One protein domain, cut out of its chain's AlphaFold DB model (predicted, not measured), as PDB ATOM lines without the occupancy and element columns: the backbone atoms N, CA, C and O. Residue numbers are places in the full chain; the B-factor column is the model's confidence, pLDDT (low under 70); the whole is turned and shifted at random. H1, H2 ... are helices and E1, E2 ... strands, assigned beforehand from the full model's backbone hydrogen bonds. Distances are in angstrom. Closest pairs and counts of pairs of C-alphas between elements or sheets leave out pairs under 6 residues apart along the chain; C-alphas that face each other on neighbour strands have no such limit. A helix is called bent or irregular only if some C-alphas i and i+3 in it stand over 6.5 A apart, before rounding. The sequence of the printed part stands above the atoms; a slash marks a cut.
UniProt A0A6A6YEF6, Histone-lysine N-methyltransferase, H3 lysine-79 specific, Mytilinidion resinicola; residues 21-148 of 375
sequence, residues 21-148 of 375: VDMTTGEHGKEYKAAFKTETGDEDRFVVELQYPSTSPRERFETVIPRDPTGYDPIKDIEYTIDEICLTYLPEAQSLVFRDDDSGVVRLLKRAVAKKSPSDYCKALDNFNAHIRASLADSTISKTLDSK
ATOM      1  N   VAL A  21      40.017  55.382  37.001       97.44
ATOM      2  CA  VAL A  21      41.439  54.977  36.998       97.44
ATOM      3  C   VAL A  21      42.402  56.163  36.871       97.44
ATOM      4  O   VAL A  21      43.485  56.140  37.452       97.44
ATOM      5  N   ASP A  22      42.018  57.229  36.168       96.31
ATOM      6  CA  ASP A  22      42.866  58.417  36.003       96.31
ATOM      7  C   ASP A  22      42.995  59.179  37.337       96.31
ATOM      8  O   ASP A  22      44.025  59.787  37.618       96.31
ATOM      9  N   MET A  23      41.989  59.055  38.211       96.00
ATOM     10  CA  MET A  23      41.957  59.665  39.548       96.00
ATOM     11  C   MET A  23      42.771  58.911  40.607       96.00
ATOM     12  O   MET A  23      42.981  59.432  41.704       96.00
ATOM     13  N   THR A  24      43.184  57.674  40.327       96.50
ATOM     14  CA  THR A  24      43.874  56.815  41.304       96.50
ATOM     15  C   THR A  24      45.251  56.358  40.856       96.50
ATOM     16  O   THR A  24      45.970  55.744  41.637       96.50
ATOM     17  N   THR A  25      45.654  56.683  39.629       93.81
ATOM     18  CA  THR A  25      46.955  56.307  39.069       93.81
ATOM     19  C   THR A  25      47.881  57.520  38.933       93.81
ATOM     20  O   THR A  25      47.567  58.628  39.368       93.81
ATOM     21  N   GLY A  26      49.093  57.305  38.409       92.06
ATOM     22  CA  GLY A  26      50.060  58.381  38.188       92.06
ATOM     23  C   GLY A  26      50.455  59.098  39.481       92.06
ATOM     24  O   GLY A  26      50.926  58.470  40.433       92.06
ATOM     25  N   GLU A  27      50.275  60.419  39.507       89.75
ATOM     26  CA  GLU A  27      50.603  61.256  40.666       89.75
ATOM     27  C   GLU A  27      49.748  60.943  41.904       89.75
ATOM     28  O   GLU A  27      50.252  61.030  43.026       89.75
ATOM     29  N   HIS A  28      48.517  60.462  41.708       90.00
ATOM     30  CA  HIS A  28      47.585  60.135  42.788       90.00
ATOM     31  C   HIS A  28      47.834  58.756  43.412       90.00
ATOM     32  O   HIS A  28      47.438  58.513  44.549       90.00
ATOM     33  N   GLY A  29      48.544  57.841  42.741       91.81
ATOM     34  CA  GLY A  29      48.614  56.425  43.147       91.81
ATOM     35  C   GLY A  29      49.189  56.134  44.534       91.81
ATOM     36  O   GLY A  29      48.916  55.077  45.113       91.81
ATOM     37  N   LYS A  30      49.951  57.074  45.110       93.88
ATOM     38  CA  LYS A  30      50.486  56.974  46.481       93.88
ATOM     39  C   LYS A  30      49.411  57.172  47.555       93.88
ATOM     40  O   LYS A  30      49.567  56.672  48.668       93.88
ATOM     41  N   GLU A  31      48.320  57.853  47.219       94.62
ATOM     42  CA  GLU A  31      47.188  58.130  48.111       94.62
ATOM     43  C   GLU A  31      46.307  56.891  48.332       94.62
ATOM     44  O   GLU A  31      45.439  56.891  49.202       94.62
ATOM     45  N   TYR A  32      46.576  55.804  47.603       96.81
ATOM     46  CA  TYR A  32      45.741  54.612  47.560       96.81
ATOM     47  C   TYR A  32      46.492  53.340  47.977       96.81
ATOM     48  O   TYR A  32      47.729  53.247  47.968       96.81
ATOM     49  N   LYS A  33      45.713  52.332  48.369       95.88
ATOM     50  CA  LYS A  33      46.154  50.951  48.616       95.88
ATOM     51  C   LYS A  33      45.240  49.980  47.874       95.88
ATOM     52  O   LYS A  33      44.064  50.283  47.680       95.88
ATOM     53  N   ALA A  34      45.753  48.811  47.509       96.44
ATOM     54  CA  ALA A  34      44.947  47.781  46.860       96.44
ATOM     55  C   ALA A  34      43.727  47.375  47.707       96.44
ATOM     56  O   ALA A  34      43.825  47.188  48.927       96.44
ATOM     57  N   ALA A  35      42.569  47.216  47.058       95.75
ATOM     58  CA  ALA A  35      41.378  46.651  47.691       95.75
ATOM     59  C   ALA A  35      41.512  45.128  47.885       95.75
ATOM     60  O   ALA A  35      40.930  44.563  48.822       95.75
ATOM     61  N   PHE A  36      42.310  44.485  47.031       96.12
ATOM     62  CA  PHE A  36      42.509  43.042  46.953       96.12
ATOM     63  C   PHE A  36      43.954  42.644  47.256       96.12
ATOM     64  O   PHE A  36      44.847  43.485  47.390       96.12
ATOM     65  N   LYS A  37      44.151  41.336  47.414       90.12
ATOM     66  CA  LYS A  37      45.460  40.718  47.560       90.12
ATOM     67  C   LYS A  37      45.568  39.516  46.635       90.12
ATOM     68  O   LYS A  37      44.557  38.859  46.392       90.12
ATOM     69  N   THR A  38      46.778  39.222  46.183       86.81
ATOM     70  CA  THR A  38      47.082  37.993  45.444       86.81
ATOM     71  C   THR A  38      47.009  36.774  46.371       86.81
ATOM     72  O   THR A  38      46.971  36.908  47.598       86.81
ATOM     73  N   GLU A  39      47.069  35.565  45.804       80.81
ATOM     74  CA  GLU A  39      47.188  34.319  46.583       80.81
ATOM     75  C   GLU A  39      48.435  34.304  47.488       80.81
ATOM     76  O   GLU A  39      48.415  33.714  48.566       80.81
ATOM     77  N   THR A  40      49.504  35.002  47.085       83.50
ATOM     78  CA  THR A  40      50.746  35.172  47.861       83.50
ATOM     79  C   THR A  40      50.642  36.245  48.951       83.50
ATOM     80  O   THR A  40      51.540  36.358  49.783       83.50
ATOM     81  N   GLY A  41      49.536  36.998  49.003       82.00
ATOM     82  CA  GLY A  41      49.265  38.026  50.011       82.00
ATOM     83  C   GLY A  41      49.755  39.436  49.657       82.00
ATOM     84  O   GLY A  41      49.598  40.341  50.489       82.00
ATOM     85  N   ASP A  42      50.298  39.623  48.452       88.38
ATOM     86  CA  ASP A  42      50.777  40.903  47.920       88.38
ATOM     87  C   ASP A  42      49.613  41.807  47.489       88.38
ATOM     88  O   ASP A  42      48.485  41.342  47.330       88.38
ATOM     89  N   GLU A  43      49.860  43.113  47.322       90.50
ATOM     90  CA  GLU A  43      48.848  44.041  46.798       90.50
ATOM     91  C   GLU A  43      48.422  43.633  45.380       90.50
ATOM     92  O   GLU A  43      49.259  43.544  44.485       90.50
ATOM     93  N   ASP A  44      47.116  43.449  45.172       92.44
ATOM     94  CA  ASP A  44      46.545  43.171  43.854       92.44
ATOM     95  C   ASP A  44      45.724  44.371  43.371       92.44
ATOM     96  O   ASP A  44      44.657  44.688  43.913       92.44
ATOM     97  N   ARG A  45      46.273  45.075  42.378       94.75
ATOM     98  CA  ARG A  45      45.660  46.233  41.724       94.75
ATOM     99  C   ARG A  45      45.365  45.858  40.283       94.75
ATOM    100  O   ARG A  45      46.282  45.732  39.473       94.75
ATOM    101  N   PHE A  46      44.091  45.717  39.959       95.69
ATOM    102  CA  PHE A  46      43.642  45.461  38.601       95.69
ATOM    103  C   PHE A  46      42.603  46.500  38.191       95.69
ATOM    104  O   PHE A  46      42.016  47.196  39.023       95.69
ATOM    105  N   VAL A  47      42.419  46.643  36.881       98.00
ATOM    106  CA  VAL A  47      41.434  47.561  36.312       98.00
ATOM    107  C   VAL A  47      40.165  46.786  36.002       98.00
ATOM    108  O   VAL A  47      40.210  45.717  35.396       98.00
ATOM    109  N   VAL A  48      39.035  47.354  36.400       98.38
ATOM    110  CA  VAL A  48      37.699  46.876  36.056       98.38
ATOM    111  C   VAL A  48      36.972  47.914  35.215       98.38
ATOM    112  O   VAL A  48      37.302  49.101  35.240       98.38
ATOM    113  N   GLU A  49      35.964  47.468  34.476       98.12
ATOM    114  CA  GLU A  49      35.172  48.328  33.607       98.12
ATOM    115  C   GLU A  49      33.694  48.256  33.983       98.12
ATOM    116  O   GLU A  49      33.155  47.164  34.158       98.12
ATOM    117  N   LEU A  50      33.019  49.401  34.052       98.44
ATOM    118  CA  LEU A  50      31.588  49.488  34.338       98.44
ATOM    119  C   LEU A  50      30.823  49.989  33.110       98.44
ATOM    120  O   LEU A  50      31.136  51.042  32.546       98.44
ATOM    121  N   GLN A  51      29.804  49.236  32.701       97.56
ATOM    122  CA  GLN A  51      28.868  49.634  31.659       97.56
ATOM    123  C   GLN A  51      27.806  50.569  32.237       97.56
ATOM    124  O   GLN A  51      26.992  50.175  33.069       97.56
ATOM    125  N   TYR A  52      27.788  51.790  31.721       97.12
ATOM    126  CA  TYR A  52      26.748  52.775  31.992       97.12
ATOM    127  C   TYR A  52      25.502  52.536  31.119       97.12
ATOM    128  O   TYR A  52      25.587  51.790  30.136       97.12
ATOM    129  N   PRO A  53      24.343  53.152  31.440       95.19
ATOM    130  CA  PRO A  53      23.073  52.920  30.750       95.19
ATOM    131  C   PRO A  53      22.991  53.671  29.407       95.19
ATOM    132  O   PRO A  53      21.987  54.297  29.077       95.19
ATOM    133  N   SER A  54      24.056  53.596  28.616       92.75
ATOM    134  CA  SER A  54      24.161  54.131  27.264       92.75
ATOM    135  C   SER A  54      25.042  53.221  26.404       92.75
ATOM    136  O   SER A  54      25.735  52.333  26.899       92.75
ATOM    137  N   THR A  55      25.037  53.457  25.093       88.94
ATOM    138  CA  THR A  55      25.899  52.761  24.120       88.94
ATOM    139  C   THR A  55      27.366  53.196  24.170       88.94
ATOM    140  O   THR A  55      28.182  52.714  23.384       88.94
ATOM    141  N   SER A  56      27.712  54.103  25.080       89.00
ATOM    142  CA  SER A  56      29.059  54.617  25.257       89.00
ATOM    143  C   SER A  56      30.056  53.550  25.728       89.00
ATOM    144  O   SER A  56      29.661  52.553  26.347       89.00
ATOM    145  N   PRO A  57      31.366  53.776  25.495       89.75
ATOM    146  CA  PRO A  57      32.418  52.983  26.114       89.75
ATOM    147  C   PRO A  57      32.290  52.952  27.641       89.75
ATOM    148  O   PRO A  57      31.797  53.892  28.264       89.75
ATOM    149  N   ARG A  58      32.766  51.862  28.239       95.12
ATOM    150  CA  ARG A  58      32.745  51.654  29.690       95.12
ATOM    151  C   ARG A  58      33.703  52.607  30.403       95.12
ATOM    152  O   ARG A  58      34.763  52.944  29.874       95.12
ATOM    153  N   GLU A  59      33.368  52.984  31.634       97.38
ATOM    154  CA  GLU A  59      34.317  53.688  32.500       97.38
ATOM    155  C   GLU A  59      35.253  52.681  33.171       97.38
ATOM    156  O   GLU A  59      34.823  51.605  33.587       97.38
ATOM    157  N   ARG A  60      36.536  53.034  33.270       98.06
ATOM    158  CA  ARG A  60      37.587  52.198  33.849       98.06
ATOM    159  C   ARG A  60      37.901  52.656  35.267       98.06
ATOM    160  O   ARG A  60      38.040  53.853  35.510       98.06
ATOM    161  N   PHE A  61      38.082  51.706  36.173       98.50
ATOM    162  CA  PHE A  61      38.391  51.952  37.579       98.50
ATOM    163  C   PHE A  61      39.521  51.040  38.035       98.50
ATOM    164  O   PHE A  61      39.537  49.859  37.700       98.50
ATOM    165  N   GLU A  62      40.446  51.569  38.827       97.69
ATOM    166  CA  GLU A  62      41.418  50.745  39.541       97.69
ATOM    167  C   GLU A  62      40.789  50.212  40.838       97.69
ATOM    168  O   GLU A  62      40.110  50.948  41.558       97.69
ATOM    169  N   THR A  63      41.025  48.944  41.177       97.56
ATOM    170  CA  THR A  63      40.489  48.332  42.401       97.56
ATOM    171  C   THR A  63      41.300  48.697  43.645       97.56
ATOM    172  O   THR A  63      41.971  47.859  44.262       97.56
ATOM    173  N   VAL A  64      41.239  49.968  44.027       97.38
ATOM    174  CA  VAL A  64      41.953  50.534  45.174       97.38
ATOM    175  C   VAL A  64      41.008  51.232  46.146       97.38
ATOM    176  O   VAL A  64      39.878  51.564  45.815       97.38
ATOM    177  N   ILE A  65      41.470  51.445  47.373       96.56
ATOM    178  CA  ILE A  65      40.748  52.176  48.420       96.56
ATOM    179  C   ILE A  65      41.646  53.333  48.866       96.56
ATOM    180  O   ILE A  65      42.860  53.122  49.022       96.56
ATOM    181  N   PRO A  66      41.101  54.542  49.081       96.31
ATOM    182  CA  PRO A  66      41.906  55.671  49.510       96.31
ATOM    183  C   PRO A  66      42.465  55.434  50.918       96.31
ATOM    184  O   PRO A  66      41.867  54.765  51.769       96.31
ATOM    185  N   ARG A  67      43.664  55.962  51.166       95.44
ATOM    186  CA  ARG A  67      44.280  55.964  52.500       95.44
ATOM    187  C   ARG A  67      43.613  56.992  53.406       95.44
ATOM    188  O   ARG A  67      43.445  56.715  54.591       95.44
ATOM    189  N   ASP A  68      43.227  58.134  52.842       92.06
ATOM    190  CA  ASP A  68      42.380  59.133  53.489       92.06
ATOM    191  C   ASP A  68      40.898  58.778  53.252       92.06
ATOM    192  O   ASP A  68      40.464  58.756  52.102       92.06
ATOM    193  N   PRO A  69      40.092  58.519  54.298       89.44
ATOM    194  CA  PRO A  69      38.669  58.210  54.145       89.44
ATOM    195  C   PRO A  69      37.831  59.307  53.469       89.44
ATOM    196  O   PRO A  69      36.708  59.025  53.055       89.44
ATOM    197  N   THR A  70      38.340  60.541  53.402       85.25
ATOM    198  CA  THR A  70      37.699  61.678  52.721       85.25
ATOM    199  C   THR A  70      38.077  61.785  51.242       85.25
ATOM    200  O   THR A  70      37.461  62.556  50.506       85.25
ATOM    201  N   GLY A  71      39.073  61.007  50.806       88.56
ATOM    202  CA  GLY A  71      39.499  60.927  49.416       88.56
ATOM    203  C   GLY A  71      38.464  60.252  48.518       88.56
ATOM    204  O   GLY A  71      37.509  59.620  48.977       88.56
ATOM    205  N   TYR A  72      38.675  60.380  47.210       94.44
ATOM    206  CA  TYR A  72      37.879  59.668  46.218       94.44
ATOM    207  C   TYR A  72      38.013  58.148  46.418       94.44
ATOM    208  O   TYR A  72      39.100  57.644  46.667       94.44
ATOM    209  N   ASP A  73      36.905  57.411  46.344       96.69
ATOM    210  CA  ASP A  73      36.874  55.961  46.554       96.69
ATOM    211  C   ASP A  73      36.269  55.286  45.314       96.69
ATOM    212  O   ASP A  73      35.045  55.321  45.149       96.69
ATOM    213  N   PRO A  74      37.090  54.685  44.427       97.56
ATOM    214  CA  PRO A  74      36.593  54.110  43.180       97.56
ATOM    215  C   PRO A  74      35.709  52.879  43.413       97.56
ATOM    216  O   PRO A  74      34.816  52.620  42.613       97.56
ATOM    217  N   ILE A  75      35.900  52.139  44.514       97.62
ATOM    218  CA  ILE A  75      35.040  50.997  44.849       97.62
ATOM    219  C   ILE A  75      33.642  51.501  45.204       97.62
ATOM    220  O   ILE A  75      32.659  50.991  44.669       97.62
ATOM    221  N   LYS A  76      33.545  52.535  46.046       97.19
ATOM    222  CA  LYS A  76      32.248  53.150  46.366       97.19
ATOM    223  C   LYS A  76      31.605  53.821  45.159       97.19
ATOM    224  O   LYS A  76      30.388  53.763  45.037       97.19
ATOM    225  N   ASP A  77      32.382  54.442  44.272       98.19
ATOM    226  CA  ASP A  77      31.843  55.050  43.049       98.19
ATOM    227  C   ASP A  77      31.170  54.002  42.150       98.19
ATOM    228  O   ASP A  77      30.036  54.201  41.711       98.19
ATOM    229  N   ILE A  78      31.799  52.834  41.965       98.56
ATOM    230  CA  ILE A  78      31.181  51.698  41.263       98.56
ATOM    231  C   ILE A  78      29.879  51.279  41.956       98.56
ATOM    232  O   ILE A  78      28.858  51.126  41.287       98.56
ATOM    233  N   GLU A  79      29.893  51.107  43.281       98.12
ATOM    234  CA  GLU A  79      28.713  50.687  44.050       98.12
ATOM    235  C   GLU A  79      27.541  51.667  43.887       98.12
ATOM    236  O   GLU A  79      26.451  51.255  43.490       98.12
ATOM    237  N   TYR A  80      27.772  52.963  44.118       97.88
ATOM    238  CA  TYR A  80      26.742  53.995  43.970       97.88
ATOM    239  C   TYR A  80      26.258  54.126  42.526       97.88
ATOM    240  O   TYR A  80      25.062  54.291  42.290       97.88
ATOM    241  N   THR A  81      27.160  54.003  41.551       98.56
ATOM    242  CA  THR A  81      26.789  54.033  40.134       98.56
ATOM    243  C   THR A  81      25.860  52.872  39.789       98.56
ATOM    244  O   THR A  81      24.836  53.086  39.145       98.56
ATOM    245  N   ILE A  82      26.164  51.654  40.245       98.56
ATOM    246  CA  ILE A  82      25.309  50.479  40.027       98.56
ATOM    247  C   ILE A  82      23.938  50.677  40.675       98.56
ATOM    248  O   ILE A  82      22.924  50.413  40.024       98.56
ATOM    249  N   ASP A  83      23.888  51.170  41.915       97.56
ATOM    250  CA  ASP A  83      22.624  51.428  42.611       97.56
ATOM    251  C   ASP A  83      21.757  52.444  41.856       97.56
ATOM    252  O   ASP A  83      20.569  52.194  41.635       97.56
ATOM    253  N   GLU A  84      22.343  53.547  41.386       97.69
ATOM    254  CA  GLU A  84      21.635  54.565  40.605       97.69
ATOM    255  C   GLU A  84      21.168  54.045  39.237       97.69
ATOM    256  O   GLU A  84      20.057  54.370  38.797       97.69
ATOM    257  N   ILE A  85      21.960  53.188  38.581       97.88
ATOM    258  CA  ILE A  85      21.543  52.504  37.351       97.88
ATOM    259  C   ILE A  85      20.321  51.624  37.631       97.88
ATOM    260  O   ILE A  85      19.310  51.726  36.932       97.88
ATOM    261  N   CYS A  86      20.374  50.801  38.680       97.25
ATOM    262  CA  CYS A  86      19.274  49.915  39.051       97.25
ATOM    263  C   CYS A  86      18.009  50.694  39.426       97.25
ATOM    264  O   CYS A  86      16.905  50.289  39.069       97.25
ATOM    265  N   LEU A  87      18.148  51.800  40.154       95.25
ATOM    266  CA  LEU A  87      17.040  52.646  40.604       95.25
ATOM    267  C   LEU A  87      16.377  53.426  39.468       95.25
ATOM    268  O   LEU A  87      15.157  53.621  39.458       95.25
ATOM    269  N   THR A  88      17.182  53.912  38.525       95.31
ATOM    270  CA  THR A  88      16.713  54.894  37.545       95.31
ATOM    271  C   THR A  88      16.441  54.287  36.172       95.31
ATOM    272  O   THR A  88      15.536  54.746  35.478       95.31
ATOM    273  N   TYR A  89      17.172  53.249  35.772       96.06
ATOM    274  CA  TYR A  89      17.169  52.770  34.386       96.06
ATOM    275  C   TYR A  89      16.587  51.366  34.217       96.06
ATOM    276  O   TYR A  89      16.373  50.942  33.082       96.06
ATOM    277  N   LEU A  90      16.284  50.660  35.310       96.00
ATOM    278  CA  LEU A  90      15.637  49.349  35.268       96.00
ATOM    279  C   LEU A  90      14.190  49.411  35.785       96.00
ATOM    280  O   LEU A  90      13.894  50.188  36.696       96.00
ATOM    281  N   PRO A  91      13.282  48.571  35.251       95.56
ATOM    282  CA  PRO A  91      11.953  48.384  35.821       95.56
ATOM    283  C   PRO A  91      12.036  47.941  37.284       95.56
ATOM    284  O   PRO A  91      12.948  47.204  37.655       95.56
ATOM    285  N   GLU A  92      11.046  48.315  38.096       94.69
ATOM    286  CA  GLU A  92      11.044  48.072  39.547       94.69
ATOM    287  C   GLU A  92      11.318  46.605  39.915       94.69
ATOM    288  O   GLU A  92      12.179  46.331  40.747       94.69
ATOM    289  N   ALA A  93      10.682  45.652  39.227       95.31
ATOM    290  CA  ALA A  93      10.898  44.226  39.469       95.31
ATOM    291  C   ALA A  93      12.358  43.786  39.241       95.31
ATOM    292  O   ALA A  93      12.893  43.013  40.030       95.31
ATOM    293  N   GLN A  94      13.026  44.293  38.197       95.44
ATOM    294  CA  GLN A  94      14.448  44.004  37.965       95.44
ATOM    295  C   GLN A  94      15.327  44.744  38.977       95.44
ATOM    296  O   GLN A  94      16.258  44.165  39.531       95.44
ATOM    297  N   SER A  95      15.003  46.010  39.254       95.94
ATOM    298  CA  SER A  95      15.697  46.849  40.231       95.94
ATOM    299  C   SER A  95      15.770  46.197  41.614       95.94
ATOM    300  O   SER A  95      16.812  46.271  42.262       95.94
ATOM    301  N   LEU A  96      14.689  45.547  42.060       95.94
ATOM    302  CA  LEU A  96      14.635  44.833  43.339       95.94
ATOM    303  C   LEU A  96      15.559  43.609  43.360       95.94
ATOM    304  O   LEU A  96      16.255  43.403  44.345       95.94
ATOM    305  N   VAL A  97      15.628  42.843  42.268       96.00
ATOM    306  CA  VAL A  97      16.526  41.678  42.167       96.00
ATOM    307  C   VAL A  97      17.994  42.109  42.220       96.00
ATOM    308  O   VAL A  97      18.793  41.522  42.944       96.00
ATOM    309  N   PHE A  98      18.364  43.163  41.488       95.31
ATOM    310  CA  PHE A  98      19.750  43.643  41.462       95.31
ATOM    311  C   PHE A  98      20.203  44.308  42.763       95.31
ATOM    312  O   PHE A  98      21.410  44.386  43.009       95.31
ATOM    313  N   ARG A  99      19.257  44.754  43.592       96.00
ATOM    314  CA  ARG A  99      19.503  45.398  44.888       96.00
ATOM    315  C   ARG A  99      19.112  44.523  46.079       96.00
ATOM    316  O   ARG A  99      18.964  45.038  47.179       96.00
ATOM    317  N   ASP A 100      18.953  43.220  45.863       96.38
ATOM    318  CA  ASP A 100      18.679  42.255  46.925       96.38
ATOM    319  C   ASP A 100      19.812  42.224  47.970       96.38
ATOM    320  O   ASP A 100      21.002  42.265  47.629       96.38
ATOM    321  N   ASP A 101      19.447  42.112  49.247       92.69
ATOM    322  CA  ASP A 101      20.383  42.225  50.376       92.69
ATOM    323  C   ASP A 101      21.380  41.053  50.472       92.69
ATOM    324  O   ASP A 101      22.434  41.176  51.112       92.69
ATOM    325  N   ASP A 102      21.100  39.928  49.807       92.75
ATOM    326  CA  ASP A 102      21.934  38.723  49.831       92.75
ATOM    327  C   ASP A 102      22.631  38.436  48.496       92.75
ATOM    328  O   ASP A 102      23.796  37.999  48.479       92.75
ATOM    329  N   SER A 103      21.934  38.694  47.391       94.00
ATOM    330  CA  SER A 103      22.313  38.318  46.026       94.00
ATOM    331  C   SER A 103      22.458  39.492  45.052       94.00
ATOM    332  O   SER A 103      22.935  39.285  43.935       94.00
ATOM    333  N   GLY A 104      22.123  40.714  45.472       95.88
ATOM    334  CA  GLY A 104      22.265  41.920  44.661       95.88
ATOM    335  C   GLY A 104      23.717  42.213  44.271       95.88
ATOM    336  O   GLY A 104      24.669  41.809  44.943       95.88
ATOM    337  N   VAL A 105      23.922  42.945  43.177       97.69
ATOM    338  CA  VAL A 105      25.265  43.144  42.602       97.69
ATOM    339  C   VAL A 105      26.185  43.875  43.573       97.69
ATOM    340  O   VAL A 105      27.276  43.385  43.856       97.69
ATOM    341  N   VAL A 106      25.739  44.986  44.165       97.56
ATOM    342  CA  VAL A 106      26.524  45.729  45.169       97.56
ATOM    343  C   VAL A 106      26.868  44.843  46.369       97.56
ATOM    344  O   VAL A 106      27.994  44.864  46.870       97.56
ATOM    345  N   ARG A 107      25.933  43.991  46.804       97.75
ATOM    346  CA  ARG A 107      26.174  43.021  47.875       97.75
ATOM    347  C   ARG A 107      27.268  42.023  47.498       97.75
ATOM    348  O   ARG A 107      28.154  41.764  48.318       97.75
ATOM    349  N   LEU A 108      27.228  41.472  46.287       98.19
ATOM    350  CA  LEU A 108      28.238  40.538  45.781       98.19
ATOM    351  C   LEU A 108      29.618  41.200  45.670       98.19
ATOM    352  O   LEU A 108      30.599  40.613  46.130       98.19
ATOM    353  N   LEU A 109      29.690  42.436  45.169       98.12
ATOM    354  CA  LEU A 109      30.934  43.211  45.090       98.12
ATOM    355  C   LEU A 109      31.540  43.444  46.483       98.12
ATOM    356  O   LEU A 109      32.707  43.118  46.713       98.12
ATOM    357  N   LYS A 110      30.733  43.884  47.458       97.62
ATOM    358  CA  LYS A 110      31.169  44.046  48.858       97.62
ATOM    359  C   LYS A 110      31.680  42.738  49.462       97.62
ATOM    360  O   LYS A 110      32.702  42.728  50.150       97.62
ATOM    361  N   ARG A 111      31.001  41.611  49.201       97.56
ATOM    362  CA  ARG A 111      31.455  40.279  49.651       97.56
ATOM    363  C   ARG A 111      32.787  39.901  49.025       97.56
ATOM    364  O   ARG A 111      33.636  39.373  49.737       97.56
ATOM    365  N   ALA A 112      32.977  40.169  47.737       96.88
ATOM    366  CA  ALA A 112      34.224  39.885  47.044       96.88
ATOM    367  C   ALA A 112      35.390  40.710  47.621       96.88
ATOM    368  O   ALA A 112      36.443  40.147  47.920       96.88
ATOM    369  N   VAL A 113      35.181  42.003  47.909       96.19
ATOM    370  CA  VAL A 113      36.177  42.862  48.584       96.19
ATOM    371  C   VAL A 113      36.500  42.364  49.999       96.19
ATOM    372  O   VAL A 113      37.669  42.343  50.401       96.19
ATOM    373  N   ALA A 114      35.486  41.941  50.761       95.62
ATOM    374  CA  ALA A 114      35.662  41.403  52.113       95.62
ATOM    375  C   ALA A 114      36.430  40.070  52.112       95.62
ATOM    376  O   ALA A 114      37.310  39.863  52.944       95.62
ATOM    377  N   LYS A 115      36.133  39.193  51.146       94.50
ATOM    378  CA  LYS A 115      36.803  37.898  50.953       94.50
ATOM    379  C   LYS A 115      38.160  37.998  50.254       94.50
ATOM    380  O   LYS A 115      38.836  36.982  50.161       94.50
ATOM    381  N   LYS A 116      38.541  39.178  49.752       93.88
ATOM    382  CA  LYS A 116      39.730  39.371  48.905       93.88
ATOM    383  C   LYS A 116      39.715  38.459  47.675       93.88
ATOM    384  O   LYS A 116      40.715  37.836  47.358       93.88
ATOM    385  N   SER A 117      38.573  38.398  46.988       95.38
ATOM    386  CA  SER A 117      38.371  37.572  45.793       95.38
ATOM    387  C   SER A 117      38.222  38.446  44.537       95.38
ATOM    388  O   SER A 117      37.115  38.913  44.256       95.38
ATOM    389  N   PRO A 118      39.307  38.684  43.771       95.31
ATOM    390  CA  PRO A 118      39.244  39.368  42.476       95.31
ATOM    391  C   PRO A 118      38.292  38.685  41.492       95.31
ATOM    392  O   PRO A 118      37.495  39.343  40.829       95.31
ATOM    393  N   SER A 119      38.330  37.350  41.443       95.56
ATOM    394  CA  SER A 119      37.513  36.557  40.517       95.56
ATOM    395  C   SER A 119      36.010  36.732  40.760       95.56
ATOM    396  O   SER A 119      35.262  36.942  39.805       95.56
ATOM    397  N   ASP A 120      35.568  36.723  42.023       96.88
ATOM    398  CA  ASP A 120      34.164  36.970  42.371       96.88
ATOM    399  C   ASP A 120      33.748  38.409  42.039       96.88
ATOM    400  O   ASP A 120      32.624  38.628  41.587       96.88
ATOM    401  N   TYR A 121      34.649  39.381  42.237       98.00
ATOM    402  CA  TYR A 121      34.384  40.788  41.933       98.00
ATOM    403  C   TYR A 121      34.186  40.996  40.427       98.00
ATOM    404  O   TYR A 121      33.151  41.517  40.011       98.00
ATOM    405  N   CYS A 122      35.127  40.512  39.606       97.94
ATOM    406  CA  CYS A 122      35.032  40.578  38.146       97.94
ATOM    407  C   CYS A 122      33.785  39.855  37.639       97.94
ATOM    408  O   CYS A 122      33.025  40.423  36.865       97.94
ATOM    409  N   LYS A 123      33.504  38.644  38.138       98.25
ATOM    410  CA  LYS A 123      32.323  37.876  37.729       98.25
ATOM    411  C   LYS A 123      31.012  38.610  38.028       98.25
ATOM    412  O   LYS A 123      30.117  38.622  37.184       98.25
ATOM    413  N   ALA A 124      30.873  39.198  39.218       98.25
ATOM    414  CA  ALA A 124      29.674  39.953  39.582       98.25
ATOM    415  C   ALA A 124      29.489  41.188  38.683       98.25
ATOM    416  O   ALA A 124      28.385  41.431  38.191       98.25
ATOM    417  N   LEU A 125      30.573  41.924  38.426       98.38
ATOM    418  CA  LEU A 125      30.553  43.113  37.579       98.38
ATOM    419  C   LEU A 125      30.306  42.779  36.099       98.38
ATOM    420  O   LEU A 125      29.511  43.445  35.443       98.38
ATOM    421  N   ASP A 126      30.915  41.714  35.576       98.38
ATOM    422  CA  ASP A 126      30.723  41.258  34.197       98.38
ATOM    423  C   ASP A 126      29.285  40.813  33.934       98.38
ATOM    424  O   ASP A 126      28.715  41.149  32.892       98.38
ATOM    425  N   ASN A 127      28.669  40.118  34.896       98.12
ATOM    426  CA  ASN A 127      27.257  39.750  34.823       98.12
ATOM    427  C   ASN A 127      26.358  40.991  34.776       98.12
ATOM    428  O   ASN A 127      25.454  41.063  33.940       98.12
ATOM    429  N   PHE A 128      26.625  41.989  35.623       98.38
ATOM    430  CA  PHE A 128      25.896  43.258  35.597       98.38
ATOM    431  C   PHE A 128      26.074  43.984  34.258       98.38
ATOM    432  O   PHE A 128      25.097  44.360  33.612       98.38
ATOM    433  N   ASN A 129      27.311  44.098  33.773       98.31
ATOM    434  CA  ASN A 129      27.626  44.720  32.488       98.31
ATOM    435  C   ASN A 129      26.946  44.015  31.305       98.31
ATOM    436  O   ASN A 129      26.536  44.661  30.338       98.31
ATOM    437  N   ALA A 130      26.858  42.683  31.334       97.81
ATOM    438  CA  ALA A 130      26.137  41.912  30.328       97.81
ATOM    439  C   ALA A 130      24.634  42.218  30.363       97.81
ATOM    440  O   ALA A 130      24.045  42.439  29.304       97.81
ATOM    441  N   HIS A 131      24.044  42.313  31.559       97.69
ATOM    442  CA  HIS A 131      22.637  42.676  31.735       97.69
ATOM    443  C   HIS A 131      22.325  44.073  31.197       97.69
ATOM    444  O   HIS A 131      21.414  44.219  30.388       97.69
ATOM    445  N   ILE A 132      23.115  45.090  31.564       97.56
ATOM    446  CA  ILE A 132      22.908  46.467  31.082       97.56
ATOM    447  C   ILE A 132      22.983  46.537  29.553       97.56
ATOM    448  O   ILE A 132      22.132  47.167  28.929       97.56
ATOM    449  N   ARG A 133      23.924  45.824  28.919       96.25
ATOM    450  CA  ARG A 133      23.983  45.746  27.447       96.25
ATOM    451  C   ARG A 133      22.757  45.069  26.837       96.25
ATOM    452  O   ARG A 133      22.259  45.546  25.820       96.25
ATOM    453  N   ALA A 134      22.254  43.996  27.446       96.62
ATOM    454  CA  ALA A 134      21.026  43.349  26.989       96.62
ATOM    455  C   ALA A 134      19.807  44.281  27.131       96.62
ATOM    456  O   ALA A 134      19.031  44.410  26.188       96.62
ATOM    457  N   SER A 135      19.699  45.002  28.253       96.19
ATOM    458  CA  SER A 135      18.632  45.982  28.514       96.19
ATOM    459  C   SER A 135      18.700  47.233  27.623       96.19
ATOM    460  O   SER A 135      17.691  47.911  27.413       96.19
ATOM    461  N   LEU A 136      19.883  47.578  27.105       93.62
ATOM    462  CA  LEU A 136      20.026  48.574  26.039       93.62
ATOM    463  C   LEU A 136      19.485  48.021  24.717       93.62
ATOM    464  O   LEU A 136      18.682  48.677  24.057       93.62
ATOM    465  N   ALA A 137      19.882  46.797  24.353       94.31
ATOM    466  CA  ALA A 137      19.503  46.169  23.089       94.31
ATOM    467  C   ALA A 137      17.988  45.910  22.965       94.31
ATOM    468  O   ALA A 137      17.429  46.064  21.881       94.31
ATOM    469  N   ASP A 138      17.308  45.558  24.059       94.94
ATOM    470  CA  ASP A 138      15.855  45.311  24.077       94.94
ATOM    471  C   ASP A 138      15.002  46.569  24.365       94.94
ATOM    472  O   ASP A 138      13.768  46.506  24.465       94.94
ATOM    473  N   SER A 139      15.652  47.738  24.456       93.69
ATOM    474  CA  SER A 139      15.051  49.040  24.775       93.69
ATOM    475  C   SER A 139      14.439  49.164  26.179       93.69
ATOM    476  O   SER A 139      13.693  50.118  26.424       93.69
ATOM    477  N   THR A 140      14.726  48.255  27.115       94.94
ATOM    478  CA  THR A 140      14.272  48.347  28.515       94.94
ATOM    479  C   THR A 140      14.731  49.648  29.169       94.94
ATOM    480  O   THR A 140      13.913  50.351  29.769       94.94
ATOM    481  N   ILE A 141      16.006  50.011  28.996       94.06
ATOM    482  CA  ILE A 141      16.576  51.254  29.545       94.06
ATOM    483  C   ILE A 141      15.850  52.474  28.976       94.06
ATOM    484  O   ILE A 141      15.325  53.307  29.716       94.06
ATOM    485  N   SER A 142      15.756  52.531  27.649       91.19
ATOM    486  CA  SER A 142      15.125  53.623  26.914       91.19
ATOM    487  C   SER A 142      13.658  53.826  27.314       91.19
ATOM    488  O   SER A 142      13.250  54.965  27.547       91.19
ATOM    489  N   LYS A 143      12.878  52.745  27.462       92.50
ATOM    490  CA  LYS A 143      11.473  52.795  27.909       92.50
ATOM    491  C   LYS A 143      11.338  53.235  29.367       92.50
ATOM    492  O   LYS A 143      10.465  54.039  29.683       92.50
ATOM    493  N   THR A 144      12.201  52.724  30.244       93.06
ATOM    494  CA  THR A 144      12.174  53.060  31.675       93.06
ATOM    495  C   THR A 144      12.483  54.538  31.881       93.06
ATOM    496  O   THR A 144      11.745  55.223  32.586       93.06
ATOM    497  N   LEU A 145      13.509  55.065  31.210       90.19
ATOM    498  CA  LEU A 145      13.862  56.478  31.316       90.19
ATOM    499  C   LEU A 145      12.784  57.398  30.721       90.19
ATOM    500  O   LEU A 145      12.468  58.418  31.326       90.19
ATOM    501  N   ASP A 146      12.169  57.027  29.590       89.00
ATOM    502  CA  ASP A 146      11.086  57.810  28.967       89.00
ATOM    503  C   ASP A 146       9.840  57.940  29.859       89.00
ATOM    504  O   ASP A 146       9.118  58.932  29.759       89.00
ATOM    505  N   SER A 147       9.586  56.967  30.741       88.50
ATOM    506  CA  SER A 147       8.488  57.045  31.716       88.50
ATOM    507  C   SER A 147       8.748  58.013  32.876       88.50
ATOM    508  O   SER A 147       7.836  58.298  33.653       88.50
ATOM    509  N   LYS A 148       9.972  58.541  33.018       83.88
ATOM    510  CA  LYS A 148      10.324  59.473  34.093       83.88
ATOM    511  C   LYS A 148      10.201  60.920  33.620       83.88
ATOM    512  O   LYS A 148      10.818  61.341  32.646       83.88
TER     513      LYS A 148
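Overview. This is residues 21 to 148 of the 375 residues of the protein "Histone-lysine N-methyltransferase, H3 lysine-79 specific" of Mytilinidion resinicola (UniProt A0A6A6YEF6). Three helices, H2, H4 and H5, lie side by side as a small bundle in which H4 runs opposite ways to both H2 and H5, and the strand hairpin of E2 and E3 lies over H2 and H5. H3 runs back beside the last part of H2, roughly in line with H4 after it; H6 lies across one end, and the other end holds H1, the short strand pair E1 and E4 and the loop of residues 35 to 46. The printed part has 128 residues with six named helices and four named strands, in the order H1, E1, E2, E3, E4, H2, H3, H4, H5, H6; the class is mostly helix. The two sheets, E1 with E4 and E2 with E3, are each antiparallel. The whole is compact, with a radius of gyration of the C-alphas of 15.4 A, and only just elongated, with spans of 45 by 30 by 24 A.

Along the chain. H1, residues 26 to 31, begins at C-alpha 26 at (50.060, 58.381, 38.188); it is irregular, with C-alphas 27 and 30 standing 7.2 A apart. E1 is residues 32 to 34. E2, residues 47 to 50, is 10.2 A long and E3, residues 59 to 62, is 10.4 A long. E4 is residues 64 to 66. H2, residues 74 to 89, is 21.4 A long and begins at C-alpha 74 at (36.593, 54.110, 43.180). H3 is residues 92 to 98, and H4, residues 105 to 115, is 15.2 A long. H5, residues 118 to 137, is the longest helix at 28.5 A. H6, residues 140 to 146, ends at C-alpha 146 at (11.086, 57.810, 28.967).

Arrangement. H2 is the hub and touches H3, H4 and H6. With residues 79 to 83 alone it touches H4, at a shallow tilt of 19 degrees, opposite ways; the closest C-alphas, of Glu 79 and Val 106, are 5.5 A apart. H2 and H3 form a helical hairpin at a shallow tilt of 24 degrees, with the C-alphas of Cys 86 and Ser 95 closest at 4.9 A. H2 and H6 touch about perpendicular, at 73 degrees, with the C-alphas of Tyr 89 and Ile 141 closest at 5.1 A. H4 and H5 form a helical hairpin at a shallow tilt of 12 degrees; their closest C-alphas, of Ala 112 and Tyr 121, are 5.2 A apart. H2 and H5 are near each other. E2 and E3 are a hairpin, with N 48 and O 61 at 2.9 A and N 59 and O 50 at 3.1 A, within hydrogen-bond range. The closest C-alphas of E2 and H5, of Leu 50 and Asn 129, are 6.5 A apart; those of E3 and H2, of Phe 61 and Pro 74, are 6.3 A apart. E3 runs on into E4 across one residue, at 75 degrees. E4 is antiparallel to E1, with N 33 and O 65 at 3.0 A, within hydrogen-bond range. H1 touches no helix; its closest C-alpha to E4 is that of Glu 31, 6.0 A from that of Pro 66. Every O i to N i+4 pair is within hydrogen-bond range in H2, H4, H5 and H6; H3 has 2 of 3, and H1 has 0 of 2 but 2 of 3 O i to N i+3 pairs.

Size, cuts and confidence. The two C-alphas farthest apart, of Thr 40 and Ser 147, are 50.2 A apart. The printed part has no cut. The link from E1 to E2, residues 35 to 46, is long; within it residues 36 to 37 pair antiparallel with residues 43 to 44. The mean pLDDT of the printed part is 94.9, and no printed residue is under 70.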